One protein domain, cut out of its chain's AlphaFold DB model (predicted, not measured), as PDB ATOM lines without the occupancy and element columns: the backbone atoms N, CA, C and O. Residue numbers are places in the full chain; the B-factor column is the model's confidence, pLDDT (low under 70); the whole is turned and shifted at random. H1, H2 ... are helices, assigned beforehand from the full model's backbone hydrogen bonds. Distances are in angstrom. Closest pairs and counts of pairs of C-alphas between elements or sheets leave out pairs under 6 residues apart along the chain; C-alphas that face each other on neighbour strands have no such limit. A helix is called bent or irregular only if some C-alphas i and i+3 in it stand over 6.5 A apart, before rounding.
ATOM      1  N   GLU A 183     -30.601  33.478  21.660       90.25
ATOM      2  CA  GLU A 183     -31.334  32.242  21.952       90.25
ATOM      3  C   GLU A 183     -30.588  30.955  21.538       90.25
ATOM      4  O   GLU A 183     -31.004  29.868  21.929       90.25
ATOM      5  N   TYR A 184     -29.476  31.060  20.799       92.81
ATOM      6  CA  TYR A 184     -28.734  29.928  20.226       92.81
ATOM      7  C   TYR A 184     -27.434  29.601  20.984       92.81
ATOM      8  O   TYR A 184     -26.858  28.526  20.810       92.81
ATOM      9  N   ILE A 185     -26.948  30.511  21.836       91.50
ATOM     10  CA  ILE A 185     -25.649  30.379  22.513       91.50
ATOM     11  C   ILE A 185     -25.551  29.136  23.409       91.50
ATOM     12  O   ILE A 185     -24.486  28.528  23.501       91.50
ATOM     13  N   LYS A 186     -26.657  28.722  24.040       92.56
ATOM     14  CA  LYS A 186     -26.692  27.540  24.921       92.56
ATOM     15  C   LYS A 186     -26.394  26.252  24.152       92.56
ATOM     16  O   LYS A 186     -25.623  25.414  24.620       92.56
ATOM     17  N   ASP A 187     -26.948  26.137  22.949       94.81
ATOM     18  CA  ASP A 187     -26.708  25.016  22.041       94.81
ATOM     19  C   ASP A 187     -25.251  24.999  21.563       94.81
ATOM     20  O   ASP A 187     -24.614  23.946  21.556       94.81
ATOM     21  N   ALA A 188     -24.683  26.174  21.263       94.75
ATOM     22  CA  ALA A 188     -23.274  26.308  20.898       94.75
ATOM     23  C   ALA A 188     -22.327  25.867  22.028       94.75
ATOM     24  O   ALA A 188     -21.381  25.122  21.781       94.75
ATOM     25  N   ILE A 189     -22.584  26.302  23.267       94.06
ATOM     26  CA  ILE A 189     -21.783  25.913  24.440       94.06
ATOM     27  C   ILE A 189     -21.881  24.413  24.686       94.06
ATOM     28  O   ILE A 189     -20.861  23.771  24.915       94.06
ATOM     29  N   THR A 190     -23.079  23.846  24.558       95.56
ATOM     30  CA  THR A 190     -23.292  22.403  24.702       95.56
ATOM     31  C   THR A 190     -22.491  21.612  23.662       95.56
ATOM     32  O   THR A 190     -21.858  20.617  24.018       95.56
ATOM     33  N   THR A 191     -22.440  22.070  22.401       95.50
ATOM     34  CA  THR A 191     -21.539  21.491  21.386       95.50
ATOM     35  C   THR A 191     -20.092  21.542  21.842       95.50
ATOM     36  O   THR A 191     -19.418  20.516  21.836       95.50
ATOM     37  N   MET A 192     -19.618  22.713  22.268       95.00
ATOM     38  CA  MET A 192     -18.214  22.895  22.633       95.00
ATOM     39  C   MET A 192     -17.805  22.036  23.838       95.00
ATOM     40  O   MET A 192     -16.767  21.378  23.805       95.00
ATOM     41  N   GLN A 193     -18.652  21.963  24.867       93.81
ATOM     42  CA  GLN A 193     -18.424  21.131  26.048       93.81
ATOM     43  C   GLN A 193     -18.352  19.644  25.693       93.81
ATOM     44  O   GLN A 193     -17.435  18.953  26.125       93.81
ATOM     45  N   ARG A 194     -19.272  19.142  24.867       93.44
ATOM     46  CA  ARG A 194     -19.330  17.714  24.516       93.44
ATOM     47  C   ARG A 194     -18.260  17.296  23.518       93.44
ATOM     48  O   ARG A 194     -17.762  16.186  23.604       93.44
ATOM     49  N   ILE A 195     -17.873  18.162  22.584       92.69
ATOM     50  CA  ILE A 195     -16.734  17.866  21.704       92.69
ATOM     51  C   ILE A 195     -15.425  17.873  22.492       92.69
ATOM     52  O   ILE A 195     -14.554  17.053  22.217       92.69
ATOM     53  N   SER A 196     -15.302  18.720  23.518       88.12
ATOM     54  CA  SER A 196     -14.101  18.751  24.360       88.12
ATOM     55  C   SER A 196     -13.849  17.464  25.156       88.12
ATOM     56  O   SER A 196     -12.735  17.280  25.641       88.12
ATOM     57  N   THR A 197     -14.837  16.560  25.258       88.69
ATOM     58  CA  THR A 197     -14.669  15.242  25.894       88.69
ATOM     59  C   THR A 197     -14.060  14.190  24.963       88.69
ATOM     60  O   THR A 197     -13.727  13.106  25.431       88.69
ATOM     61  N   ILE A 198     -13.958  14.453  23.653       89.25
ATOM     62  CA  ILE A 198     -13.344  13.531  22.686       89.25
ATOM     63  C   ILE A 198     -11.840  13.814  22.623       89.25
ATOM     64  O   ILE A 198     -11.443  14.951  22.355       89.25
ATOM     65  N   SER A 199     -11.012  12.781  22.807       89.31
ATOM     66  CA  SER A 199      -9.555  12.896  22.666       89.31
ATOM     67  C   SER A 199      -9.160  13.324  21.250       89.31
ATOM     68  O   SER A 199      -9.723  12.842  20.267       89.31
ATOM     69  N   GLU A 200      -8.157  14.199  21.134       88.94
ATOM     70  CA  GLU A 200      -7.672  14.701  19.838       88.94
ATOM     71  C   GLU A 200      -7.092  13.585  18.955       88.94
ATOM     72  O   GLU A 200      -7.196  13.639  17.728       88.94
ATOM     73  N   THR A 201      -6.565  12.526  19.577       88.81
ATOM     74  CA  THR A 201      -6.056  11.318  18.906       88.81
ATOM     75  C   THR A 201      -7.133  10.557  18.142       88.81
ATOM     76  O   THR A 201      -6.829   9.874  17.165       88.81
ATOM     77  N   ASP A 202      -8.391  10.695  18.556       87.88
ATOM     78  CA  ASP A 202      -9.499   9.902  18.031       87.88
ATOM     79  C   ASP A 202     -10.234  10.624  16.895       87.88
ATOM     80  O   ASP A 202     -11.046  10.025  16.191       87.88
ATOM     81  N   TRP A 203      -9.960  11.916  16.680       89.25
ATOM     82  CA  TRP A 203     -10.631  12.707  15.645       89.25
ATOM     83  C   TRP A 203     -10.459  12.135  14.230       89.25
ATOM     84  O   TRP A 203     -11.458  12.089  13.509       89.25
ATOM     85  N   PRO A 204      -9.268  11.654  13.808       85.25
ATOM     86  CA  PRO A 204      -9.097  11.050  12.485       85.25
ATOM     87  C   PRO A 204      -9.902   9.757  12.290       85.25
ATOM     88  O   PRO A 204     -10.187   9.383  11.155       85.25
ATOM     89  N   LEU A 205     -10.285   9.083  13.381       84.50
ATOM     90  CA  LEU A 205     -11.082   7.854  13.344       84.50
ATOM     91  C   LEU A 205     -12.566   8.131  13.082       84.50
ATOM     92  O   LEU A 205     -13.318   7.210  12.764       84.50
ATOM     93  N   VAL A 206     -13.015   9.383  13.219       84.75
ATOM     94  CA  VAL A 206     -14.401   9.770  12.959       84.75
ATOM     95  C   VAL A 206     -14.636   9.796  11.445       84.75
ATOM     96  O   VAL A 206     -14.096  10.661  10.750       84.75
ATOM     97  N   PRO A 207     -15.489   8.908  10.897       80.81
ATOM     98  CA  PRO A 207     -15.721   8.878   9.461       80.81
ATOM     99  C   PRO A 207     -16.368  10.180   8.988       80.81
ATOM    100  O   PRO A 207     -17.332  10.648   9.601       80.81
ATOM    101  N   TYR A 208     -15.921  10.708   7.846       76.56
ATOM    102  CA  TYR A 208     -16.496  11.896   7.192       76.56
ATOM    103  C   TYR A 208     -18.035  11.850   7.136       76.56
ATOM    104  O   TYR A 208     -18.732  12.802   7.476       76.56
ATOM    105  N   THR A 209     -18.579  10.679   6.809       73.62
ATOM    106  CA  THR A 209     -20.009  10.441   6.588       73.62
ATOM    107  C   THR A 209     -20.835  10.257   7.865       73.62
ATOM    108  O   THR A 209     -22.069  10.274   7.809       73.62
ATOM    109  N   SER A 210     -20.184  10.102   9.024       80.44
ATOM    110  CA  SER A 210     -20.862   9.878  10.308       80.44
ATOM    111  C   SER A 210     -21.680  11.084  10.779       80.44
ATOM    112  O   SER A 210     -22.589  10.912  11.583       80.44
ATOM    113  N   PHE A 211     -21.464  12.271  10.197       81.69
ATOM    114  CA  PHE A 211     -22.296  13.449  10.442       81.69
ATOM    115  C   PHE A 211     -23.793  13.192  10.179       81.69
ATOM    116  O   PHE A 211     -24.636  13.582  10.981       81.69
ATOM    117  N   TYR A 212     -24.131  12.508   9.076       75.75
ATOM    118  CA  TYR A 212     -25.523  12.191   8.716       75.75
ATOM    119  C   TYR A 212     -26.026  10.875   9.312       75.75
ATOM    120  O   TYR A 212     -27.220  10.581   9.262       75.75
ATOM    121  N   ASN A 213     -25.121  10.063   9.857       74.88
ATOM    122  CA  ASN A 213     -25.469   8.830  10.545       74.88
ATOM    123  C   ASN A 213     -24.604   8.666  11.805       74.88
ATOM    124  O   ASN A 213     -23.669   7.857  11.808       74.88
ATOM    125  N   PRO A 214     -24.931   9.405  12.885       73.62
ATOM    126  CA  PRO A 214     -24.170   9.376  14.133       73.62
ATOM    127  C   PRO A 214     -24.045   7.971  14.732       73.62
ATOM    128  O   PRO A 214     -23.081   7.680  15.430       73.62
ATOM    129  N   LYS A 215     -24.986   7.066  14.420       72.56
ATOM    130  CA  LYS A 215     -24.973   5.674  14.892       72.56
ATOM    131  C   LYS A 215     -23.777   4.872  14.365       72.56
ATOM    132  O   LYS A 215     -23.405   3.896  15.002       72.56
ATOM    133  N   LYS A 216     -23.165   5.284  13.245       70.88
ATOM    134  CA  LYS A 216     -21.974   4.635  12.666       70.88
ATOM    135  C   LYS A 216     -20.672   4.943  13.412       70.88
ATOM    136  O   LYS A 216     -19.670   4.299  13.135       70.88
ATOM    137  N   SER A 217     -20.663   5.912  14.331       79.69
ATOM    138  CA  SER A 217     -19.490   6.231  15.147       79.69
ATOM    139  C   SER A 217     -19.847   6.185  16.630       79.69
ATOM    140  O   SER A 217     -20.652   6.980  17.114       79.69
ATOM    141  N   HIS A 218     -19.223   5.265  17.370       79.88
ATOM    142  CA  HIS A 218     -19.407   5.159  18.820       79.88
ATOM    143  C   HIS A 218     -18.996   6.449  19.548       79.88
ATOM    144  O   HIS A 218     -19.691   6.858  20.477       79.88
ATOM    145  N   LEU A 219     -17.940   7.115  19.067       80.25
ATOM    146  CA  LEU A 219     -17.430   8.383  19.600       80.25
ATOM    147  C   LEU A 219     -18.432   9.527  19.432       80.25
ATOM    148  O   LEU A 219     -18.656  10.300  20.354       80.25
ATOM    149  N   ILE A 220     -19.085   9.636  18.272       83.69
ATOM    150  CA  ILE A 220     -20.110  10.671  18.068       83.69
ATOM    151  C   ILE A 220     -21.363  10.347  18.873       83.69
ATOM    152  O   ILE A 220     -21.953  11.236  19.489       83.69
ATOM    153  N   ARG A 221     -21.769   9.075  18.904       81.75
ATOM    154  CA  ARG A 221     -22.964   8.640  19.628       81.75
ATOM    155  C   ARG A 221     -22.885   8.956  21.124       81.75
ATOM    156  O   ARG A 221     -23.899   9.361  21.685       81.75
ATOM    157  N   SER A 222     -21.713   8.825  21.753       82.19
ATOM    158  CA  SER A 222     -21.537   9.124  23.182       82.19
ATOM    159  C   SER A 222     -21.711  10.610  23.518       82.19
ATOM    160  O   SER A 222     -22.156  10.931  24.616       82.19
ATOM    161  N   THR A 223     -21.464  11.522  22.571       85.69
ATOM    162  CA  THR A 223     -21.681  12.966  22.790       85.69
ATOM    163  C   THR A 223     -23.157  13.364  22.875       85.69
ATOM    164  O   THR A 223     -23.481  14.452  23.354       85.69
ATOM    165  N   ASN A 224     -24.075  12.524  22.379       87.81
ATOM    166  CA  ASN A 224     -25.511  12.814  22.294       87.81
ATOM    167  C   ASN A 224     -25.841  14.164  21.604       87.81
ATOM    168  O   ASN A 224     -26.822  14.835  21.940       87.81
ATOM    169  N   LEU A 225     -24.980  14.626  20.688       90.44
ATOM    170  CA  LEU A 225     -25.173  15.881  19.962       90.44
ATOM    171  C   LEU A 225     -26.248  15.733  18.884       90.44
ATOM    172  O   LEU A 225     -26.255  14.791  18.097       90.44
ATOM    173  N   THR A 226     -27.137  16.718  18.823       90.56
ATOM    174  CA  THR A 226     -28.190  16.822  17.800       90.56
ATOM    175  C   THR A 226     -27.834  17.887  16.764       90.56
ATOM    176  O   THR A 226     -26.981  18.744  17.001       90.56
ATOM    177  N   TYR A 227     -28.536  17.909  15.629       90.12
ATOM    178  CA  TYR A 227     -28.339  18.952  14.617       90.12
ATOM    179  C   TYR A 227     -28.634  20.378  15.125       90.12
ATOM    180  O   TYR A 227     -28.059  21.328  14.605       90.12
ATOM    181  N   HIS A 228     -29.481  20.541  16.150       91.62
ATOM    182  CA  HIS A 228     -29.762  21.845  16.769       91.62
ATOM    183  C   HIS A 228     -28.527  22.419  17.471       91.62
ATOM    184  O   HIS A 228     -28.195  23.584  17.273       91.62
ATOM    185  N   HIS A 229     -27.781  21.570  18.184       94.38
ATOM    186  CA  HIS A 229     -26.519  21.945  18.820       94.38
ATOM    187  C   HIS A 229     -25.509  22.474  17.785       94.38
ATOM    188  O   HIS A 229     -24.928  23.552  17.935       94.38
ATOM    189  N   TRP A 230     -25.359  21.765  16.659       93.31
ATOM    190  CA  TRP A 230     -24.512  22.209  15.548       93.31
ATOM    191  C   TRP A 230     -25.000  23.502  14.886       93.31
ATOM    192  O   TRP A 230     -24.175  24.327  14.500       93.31
ATOM    193  N   LEU A 231     -26.315  23.726  14.780       92.56
ATOM    194  CA  LEU A 231     -26.858  24.995  14.287       92.56
ATOM    195  C   LEU A 231     -26.535  26.157  15.235       92.56
ATOM    196  O   LEU A 231     -26.129  27.214  14.755       92.56
ATOM    197  N   GLY A 232     -26.638  25.958  16.552       93.62
ATOM    198  CA  GLY A 232     -26.209  26.946  17.544       93.62
ATOM    199  C   GLY A 232     -24.729  27.296  17.391       93.62
ATOM    200  O   GLY A 232     -24.364  28.473  17.326       93.62
ATOM    201  N   PHE A 233     -23.878  26.282  17.213       94.12
ATOM    202  CA  PHE A 233     -22.453  26.482  16.942       94.12
ATOM    203  C   PHE A 233     -22.198  27.258  15.639       94.12
ATOM    204  O   PHE A 233     -21.414  28.208  15.643       94.12
ATOM    205  N   ILE A 234     -22.901  26.930  14.543       92.06
ATOM    206  CA  ILE A 234     -22.818  27.668  13.268       92.06
ATOM    207  C   ILE A 234     -23.182  29.144  13.470       92.06
ATOM    208  O   ILE A 234     -22.496  30.017  12.935       92.06
ATOM    209  N   VAL A 235     -24.232  29.444  14.242       92.31
ATOM    210  CA  VAL A 235     -24.635  30.827  14.530       92.31
ATOM    211  C   VAL A 235     -23.539  31.571  15.293       92.31
ATOM    212  O   VAL A 235     -23.233  32.706  14.927       92.31
ATOM    213  N   LEU A 236     -22.909  30.940  16.290       92.50
ATOM    214  CA  LEU A 236     -21.827  31.536  17.078       92.50
ATOM    215  C   LEU A 236     -20.609  31.901  16.216       92.50
ATOM    216  O   LEU A 236     -20.169  33.050  16.235       92.50
ATOM    217  N   ILE A 237     -20.089  30.957  15.426       91.50
ATOM    218  CA  ILE A 237     -18.872  31.171  14.616       91.50
ATOM    219  C   ILE A 237     -19.091  32.110  13.419       91.50
ATOM    220  O   ILE A 237     -18.130  32.557  12.800       91.50
ATOM    221  N   ASN A 238     -20.352  32.406  13.079       90.81
ATOM    222  CA  ASN A 238     -20.720  33.388  12.055       90.81
ATOM    223  C   ASN A 238     -20.901  34.806  12.610       90.81
ATOM    224  O   ASN A 238     -21.219  35.723  11.841       90.81
ATOM    225  N   ARG A 239     -20.677  35.016  13.916       90.75
ATOM    226  CA  ARG A 239     -20.672  36.364  14.485       90.75
ATOM    227  C   ARG A 239     -19.574  37.207  13.822       90.75
ATOM    228  O   ARG A 239     -18.483  36.689  13.575       90.75
ATOM    229  N   PRO A 240     -19.812  38.507  13.565       90.94
ATOM    230  CA  PRO A 240     -18.887  39.352  12.800       90.94
ATOM    231  C   PRO A 240     -17.451  39.408  13.335       90.94
ATOM    232  O   PRO A 240     -16.523  39.615  12.558       90.94
ATOM    233  N   ASP A 269      -9.794  27.706  24.480       90.38
ATOM    234  CA  ASP A 269      -9.480  26.305  24.172       90.38
ATOM    235  C   ASP A 269     -10.722  25.444  23.916       90.38
ATOM    236  O   ASP A 269     -10.712  24.546  23.076       90.38
ATOM    237  N   MET A 270     -11.837  25.747  24.585       90.50
ATOM    238  CA  MET A 270     -13.094  25.020  24.390       90.50
ATOM    239  C   MET A 270     -13.651  25.233  22.966       90.50
ATOM    240  O   MET A 270     -14.125  24.305  22.305       90.50
ATOM    241  N   LEU A 271     -13.547  26.465  22.463       92.38
ATOM    242  CA  LEU A 271     -13.951  26.838  21.110       92.38
ATOM    243  C   LEU A 271     -12.948  26.326  20.068       92.38
ATOM    244  O   LEU A 271     -13.348  25.799  19.026       92.38
ATOM    245  N   SER A 272     -11.652  26.451  20.351       91.62
ATOM    246  CA  SER A 272     -10.586  26.087  19.421       91.62
ATOM    247  C   SER A 272     -10.494  24.577  19.182       91.62
ATOM    248  O   SER A 272     -10.324  24.161  18.031       91.62
ATOM    249  N   LYS A 273     -10.720  23.749  20.214       91.88
ATOM    250  CA  LYS A 273     -10.862  22.288  20.082       91.88
ATOM    251  C   LYS A 273     -12.021  21.913  19.171       91.88
ATOM    252  O   LYS A 273     -11.864  21.090  18.277       91.88
ATOM    253  N   THR A 274     -13.164  22.580  19.324       93.44
ATOM    254  CA  THR A 274     -14.344  22.321  18.485       93.44
ATOM    255  C   THR A 274     -14.091  22.683  17.018       93.44
ATOM    256  O   THR A 274     -14.446  21.921  16.119       93.44
ATOM    257  N   LEU A 275     -13.432  23.816  16.750       92.06
ATOM    258  CA  LEU A 275     -13.022  24.202  15.393       92.06
ATOM    259  C   LEU A 275     -12.015  23.205  14.794       92.06
ATOM    260  O   LEU A 275     -12.141  22.825  13.629       92.06
ATOM    261  N   SER A 276     -11.053  22.745  15.595       90.69
ATOM    262  CA  SER A 276     -10.033  21.777  15.176       90.69
ATOM    263  C   SER A 276     -10.642  20.404  14.872       90.69
ATOM    264  O   SER A 276     -10.333  19.818  13.836       90.69
ATOM    265  N   PHE A 277     -11.606  19.956  15.682       91.38
ATOM    266  CA  PHE A 277     -12.409  18.763  15.428       91.38
ATOM    267  C   PHE A 277     -13.168  18.852  14.094       91.38
ATOM    268  O   PHE A 277     -13.095  17.948  13.260       91.38
ATOM    269  N   VAL A 278     -13.866  19.969  13.842       90.44
ATOM    270  CA  VAL A 278     -14.606  20.195  12.585       90.44
ATOM    271  C   VAL A 278     -13.675  20.167  11.368       90.44
ATOM    272  O   VAL A 278     -14.055  19.657  10.311       90.44
ATOM    273  N   LYS A 279     -12.455  20.695  11.505       86.56
ATOM    274  CA  LYS A 279     -11.426  20.649  10.461       86.56
ATOM    275  C   LYS A 279     -10.918  19.221  10.231       86.56
ATOM    276  O   LYS A 279     -10.916  18.775   9.086       86.56
ATOM    277  N   ALA A 280     -10.534  18.508  11.293       86.00
ATOM    278  CA  ALA A 280      -9.979  17.152  11.231       86.00
ATOM    279  C   ALA A 280     -10.962  16.147  10.606       86.00
ATOM    280  O   ALA A 280     -10.591  15.366   9.737       86.00
ATOM    281  N   THR A 281     -12.240  16.241  10.979       86.50
ATOM    282  CA  THR A 281     -13.325  15.394  10.449       86.50
ATOM    283  C   THR A 281     -13.849  15.836   9.079       86.50
ATOM    284  O   THR A 281     -14.667  15.145   8.469       86.50
ATOM    285  N   ARG A 282     -13.411  17.005   8.588       83.00
ATOM    286  CA  ARG A 282     -13.917  17.691   7.384       83.00
ATOM    287  C   ARG A 282     -15.416  18.006   7.416       83.00
ATOM    288  O   ARG A 282     -16.038  18.268   6.387       83.00
ATOM    289  N   TRP A 283     -16.016  18.055   8.603       86.31
ATOM    290  CA  TRP A 283     -17.444  18.343   8.766       86.31
ATOM    291  C   TRP A 283     -17.835  19.768   8.378       86.31
ATOM    292  O   TRP A 283     -19.019  20.035   8.172       86.31
ATOM    293  N   TYR A 284     -16.871  20.673   8.182       84.75
ATOM    294  CA  TYR A 284     -17.144  21.978   7.584       84.75
ATOM    295  C   TYR A 284     -17.814  21.858   6.201       84.75
ATOM    296  O   TYR A 284     -18.607  22.727   5.865       84.75
ATOM    297  N   HIS A 285     -17.628  20.752   5.460       77.19
ATOM    298  CA  HIS A 285     -18.366  20.465   4.218       77.19
ATOM    299  C   HIS A 285     -19.869  20.230   4.432       77.19
ATOM    300  O   HIS A 285     -20.667  20.414   3.508       77.19
ATOM    301  N   HIS A 286     -20.268  19.779   5.620       79.38
ATOM    302  CA  HIS A 286     -21.646  19.412   5.959       79.38
ATOM    303  C   HIS A 286     -22.365  20.496   6.760       79.38
ATOM    304  O   HIS A 286     -23.582  20.648   6.626       79.38
ATOM    305  N   LEU A 287     -21.617  21.276   7.544       85.75
ATOM    306  CA  LEU A 287     -22.094  22.357   8.410       85.75
ATOM    307  C   LEU A 287     -22.456  23.625   7.615       85.75
ATOM    308  O   LEU A 287     -21.947  24.721   7.851       85.75
ATOM    309  N   HIS A 288     -23.379  23.457   6.670       81.50
ATOM    310  CA  HIS A 288     -24.006  24.510   5.879       81.50
ATOM    311  C   HIS A 288     -25.516  24.447   6.080       81.50
ATOM    312  O   HIS A 288     -26.131  23.400   5.863       81.50
ATOM    313  N   THR A 289     -26.149  25.565   6.423       80.62
ATOM    314  CA  THR A 289     -27.608  25.611   6.636       80.62
ATOM    315  C   THR A 289     -28.397  25.160   5.405       80.62
ATOM    316  O   THR A 289     -29.427  24.502   5.545       80.62
ATOM    317  N   GLU A 290     -27.877  25.418   4.199       72.75
ATOM    318  CA  GLU A 290     -28.461  24.948   2.939       72.75
ATOM    319  C   GLU A 290     -28.494  23.427   2.810       72.75
ATOM    320  O   GLU A 290     -29.431  22.904   2.218       72.75
ATOM    321  N   LYS A 291     -27.521  22.705   3.379       73.75
ATOM    322  CA  LYS A 291     -27.526  21.235   3.412       73.75
ATOM    323  C   LYS A 291     -28.418  20.732   4.545       73.75
ATOM    324  O   LYS A 291     -29.242  19.840   4.345       73.75
ATOM    325  N   LEU A 292     -28.307  21.349   5.723       79.88
ATOM    326  CA  LEU A 292     -29.033  20.936   6.927       79.88
ATOM    327  C   LEU A 292     -30.552  21.117   6.809       79.88
ATOM    328  O   LEU A 292     -31.301  20.292   7.327       79.88
ATOM    329  N   ARG A 293     -31.039  22.127   6.073       75.12
ATOM    330  CA  ARG A 293     -32.488  22.361   5.880       75.12
ATOM    331  C   ARG A 293     -33.219  21.204   5.187       75.12
ATOM    332  O   ARG A 293     -34.443  21.129   5.273       75.12
ATOM    333  N   HIS A 294     -32.493  20.328   4.489       73.88
ATOM    334  CA  HIS A 294     -33.059  19.175   3.788       73.88
ATOM    335  C   HIS A 294     -33.157  17.919   4.670       73.88
ATOM    336  O   HIS A 294     -33.781  16.938   4.266       73.88
ATOM    337  N   LEU A 295     -32.603  17.940   5.890       73.62
ATOM    338  CA  LEU A 295     -32.693  16.817   6.821       73.62
ATOM    339  C   LEU A 295     -34.119  16.665   7.361       73.62
ATOM    340  O   LEU A 295     -34.725  17.620   7.852       73.62
ATOM    341  N   ARG A 296     -34.657  15.437   7.300       72.81
ATOM    342  CA  ARG A 296     -36.048  15.125   7.683       72.81
ATOM    343  C   ARG A 296     -36.368  15.550   9.118       72.81
ATOM    344  O   ARG A 296     -37.463  16.051   9.363       72.81
ATOM    345  N   GLU A 297     -35.422  15.368  10.038       77.44
ATOM    346  CA  GLU A 297     -35.557  15.736  11.453       77.44
ATOM    347  C   GLU A 297     -35.733  17.246  11.640       77.44
ATOM    348  O   GLU A 297     -36.700  17.675  12.268       77.44
ATOM    349  N   LEU A 298     -34.867  18.052  11.013       80.19
ATOM    350  CA  LEU A 298     -34.925  19.516  11.065       80.19
ATOM    351  C   LEU A 298     -36.122  20.089  10.297       80.19
ATOM    352  O   LEU A 298     -36.675  21.113  10.691       80.19
ATOM    353  N   ARG A 299     -36.568  19.427   9.221       76.44
ATOM    354  CA  ARG A 299     -37.776  19.832   8.487       76.44
ATOM    355  C   ARG A 299     -39.036  19.694   9.345       76.44
ATOM    356  O   ARG A 299     -39.924  20.534   9.243       76.44
ATOM    357  N   LYS A 300     -39.111  18.645  10.173       76.31
ATOM    358  CA  LYS A 300     -40.232  18.405  11.096       76.31
ATOM    359  C   LYS A 300     -40.149  19.286  12.345       76.31
ATOM    360  O   LYS A 300     -41.149  19.873  12.737       76.31
ATOM    361  N   HIS A 301     -38.957  19.421  12.922       79.38
ATOM    362  CA  HIS A 301     -38.732  20.118  14.188       79.38
ATOM    363  C   HIS A 301     -37.659  21.188  14.003       79.38
ATOM    364  O   HIS A 301     -36.529  21.020  14.435       79.38
ATOM    365  N   SER A 302     -37.991  22.281  13.314       77.19
ATOM    366  CA  SER A 302     -37.031  23.379  13.103       77.19
ATOM    367  C   SER A 302     -36.942  24.341  14.289       77.19
ATOM    368  O   SER A 302     -35.952  25.059  14.406       77.19
ATOM    369  N   GLY A 303     -37.967  24.381  15.151       85.31
ATOM    370  CA  GLY A 303     -38.010  25.237  16.341       85.31
ATOM    371  C   GLY A 303     -37.618  26.693  16.059       85.31
ATOM    372  O   GLY A 303     -38.005  27.275  15.040       85.31
ATOM    373  N   ILE A 304     -36.792  27.258  16.945       85.75
ATOM    374  CA  ILE A 304     -36.212  28.607  16.816       85.75
ATOM    375  C   ILE A 304     -35.253  28.743  15.613       85.75
ATOM    376  O   ILE A 304     -35.024  29.839  15.109       85.75
ATOM    377  N   TYR A 305     -34.749  27.630  15.069       88.88
ATOM    378  CA  TYR A 305     -33.779  27.617  13.968       88.88
ATOM    379  C   TYR A 305     -34.400  27.712  12.577       88.88
ATOM    380  O   TYR A 305     -33.673  27.769  11.583       88.88
ATOM    381  N   LYS A 306     -35.730  27.782  12.454       85.62
ATOM    382  CA  LYS A 306     -36.409  27.901  11.152       85.62
ATOM    383  C   LYS A 306     -35.861  29.050  10.301       85.62
ATOM    384  O   LYS A 306     -35.763  28.921   9.081       85.62
ATOM    385  N   GLN A 307     -35.493  30.165  10.933       82.75
ATOM    386  CA  GLN A 307     -34.929  31.315  10.231       82.75
ATOM    387  C   GLN A 307     -33.417  31.196  10.000       82.75
ATOM    388  O   GLN A 307     -32.918  31.625   8.956       82.75
ATOM    389  N   VAL A 308     -32.699  30.540  10.913       85.50
ATOM    390  CA  VAL A 308     -31.283  30.188  10.740       85.50
ATOM    391  C   VAL A 308     -31.104  29.273   9.528       85.50
ATOM    392  O   VAL A 308     -30.268  29.549   8.682       85.50
ATOM    393  N   LEU A 309     -31.957  28.259   9.357       82.69
ATOM    394  CA  LEU A 309     -31.923  27.332   8.216       82.69
ATOM    395  C   LEU A 309     -32.187  27.999   6.854       82.69
ATOM    396  O   LEU A 309     -31.857  27.440   5.810       82.69
ATOM    397  N   ARG A 310     -32.784  29.194   6.857       80.56
ATOM    398  CA  ARG A 310     -32.976  30.031   5.660       80.56
ATOM    399  C   ARG A 310     -31.845  31.031   5.445       80.56
ATOM    400  O   ARG A 310     -31.730  31.590   4.360       80.56
ATOM    401  N   SER A 311     -31.047  31.278   6.475       72.75
ATOM    402  CA  SER A 311     -29.879  32.148   6.420       72.75
ATOM    403  C   SER A 311     -28.724  31.291   5.919       72.75
ATOM    404  O   SER A 311     -28.448  30.270   6.533       72.75
ATOM    405  N   GLN A 312     -28.097  31.630   4.792       79.75
ATOM    406  CA  GLN A 312     -27.051  30.832   4.118       79.75
ATOM    407  C   GLN A 312     -25.722  30.807   4.906       79.75
ATOM    408  O   GLN A 312     -24.675  31.225   4.419       79.75
ATOM    409  N   LEU A 313     -25.770  30.382   6.170       84.56
ATOM    410  CA  LEU A 313     -24.637  30.319   7.079       84.56
ATOM    411  C   LEU A 313     -23.828  29.045   6.840       84.56
ATOM    412  O   LEU A 313     -24.364  27.975   6.534       84.56
ATOM    413  N   SER A 314     -22.519  29.174   7.018       82.56
ATOM    414  CA  SER A 314     -21.549  28.098   6.846       82.56
ATOM    415  C   SER A 314     -20.354  28.289   7.769       82.56
ATOM    416  O   SER A 314     -20.160  29.367   8.331       82.56
ATOM    417  N   VAL A 315     -19.549  27.247   7.948       81.25
ATOM    418  CA  VAL A 315     -18.270  27.368   8.652       81.25
ATOM    419  C   VAL A 315     -17.304  28.171   7.776       81.25
ATOM    420  O   VAL A 315     -16.919  27.717   6.701       81.25
ATOM    421  N   ASN A 316     -16.903  29.367   8.223       74.06
ATOM    422  CA  ASN A 316     -15.874  30.138   7.527       74.06
ATOM    423  C   ASN A 316     -14.511  29.465   7.731       74.06
ATOM    424  O   ASN A 316     -14.070  29.271   8.864       74.06
ATOM    425  N   ILE A 317     -13.836  29.153   6.626       71.38
ATOM    426  CA  ILE A 317     -12.522  28.509   6.619       71.38
ATOM    427  C   ILE A 317     -11.476  29.327   7.399       71.38
ATOM    428  O   ILE A 317     -10.677  28.732   8.117       71.38
ATOM    429  N   SER A 318     -11.524  30.668   7.375       73.25
ATOM    430  CA  SER A 318     -10.598  31.496   8.177       73.25
ATOM    431  C   SER A 318     -10.703  31.203   9.678       73.25
ATOM    432  O   SER A 318      -9.684  31.135  10.364       73.25
TER     433      SER A 318
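What this domain is: This is residues 183 to 240 and 269 to 318 of the 956 residues of the protein "HET domain containing protein" of Pyrenophora teres f. teres (UniProt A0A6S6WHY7). Three longer helices pack together toward one side of the body, H1 crossing H5 at its residue 188 and H6 farther along, at its residue 192, and six short helices, joined by loops, make up much of the rest. H2 sits by the last residues of H6, with H3 and H4 toward the same end of the body, while H7, H8 and H9 gather by H5 toward the other. The printed part has 108 residues with nine named helices, H1 to H9 in order along the chain, and no named strand; the class is all helix, with 63 of the residues in helices. The whole is compact, with a radius of gyration of the C-alphas of 12.9 A and spans of 36 by 30 by 22 A.

Where its parts are: H1, residues 185 to 195, begins at C-alpha 185 at (-25.649, 30.379, 22.513) and is 15.4 A long. H2 is residues 200 to 205, irregular, with C-alphas 201 and 204 7.1 A apart; H3, residues 208 to 211, is only just irregular, with C-alphas 208 and 211 6.8 A apart. H4 is residues 218 to 223. H5, residues 227 to 237, is 15.5 A long. H6, residues 269 to 280, is 15.9 A long and ends at C-alpha 280 at (-9.979, 17.152, 11.231). H7 is residues 289 to 292, H8 residues 296 to 300, and H9 residues 303 to 306, ending at C-alpha 306 at (-36.409, 27.901, 11.152).

How they stand to each other: H1 and H5 touch about perpendicular, at 75 degrees; their closest C-alphas, of Ala 188 and Phe 233, are 4.0 A apart. H1 touches H6 at a steep tilt of 69 degrees, only just short of perpendicular, the same way; the closest C-alphas, of Met 192 and Thr 274, are 5.7 A apart. H5 and H6 are near each other. H6 touches H2 with residues 277 to 280 alone, at a shallow tilt of 24 degrees, the same way; the C-alphas of Pro 204 and Ala 280 come closest, at 6.3 A. Close but not clearly touching are, for instance, H1 and H4 (closest C-alphas Arg 194 and Thr 223, 5.6 A), H3 and H4 (Ser 210 and Ile 220, 7.8 A), H5 and H7 (Leu 231 and Thr 289, 7.7 A), H5 and H8 (Tyr 227 and Leu 298, 7.5 A) and H5 and H9 (Leu 231 and Tyr 305, 7.4 A). Every O i to N i+4 pair is within hydrogen-bond range in H1, H5 and H8; H6 has 7 of 8, H4 1 of 2, and H2 0 of 2 with 2 of 3 O i to N i+3 pairs, while H3, H7 and H9 are too short for such a pair.

The domain as a whole: The C-alphas of Thr 201 and Gln 307, the two farthest apart, are 36.2 A apart. Residues 241 to 268 are not printed, and C-alphas 240 and 269 are 19.7 A apart across this cut. Of the links that are printed whole, none is long. Residues 307 to 318 hold no named element. The mean pLDDT of the printed part is 85.1, and no printed residue is under 70.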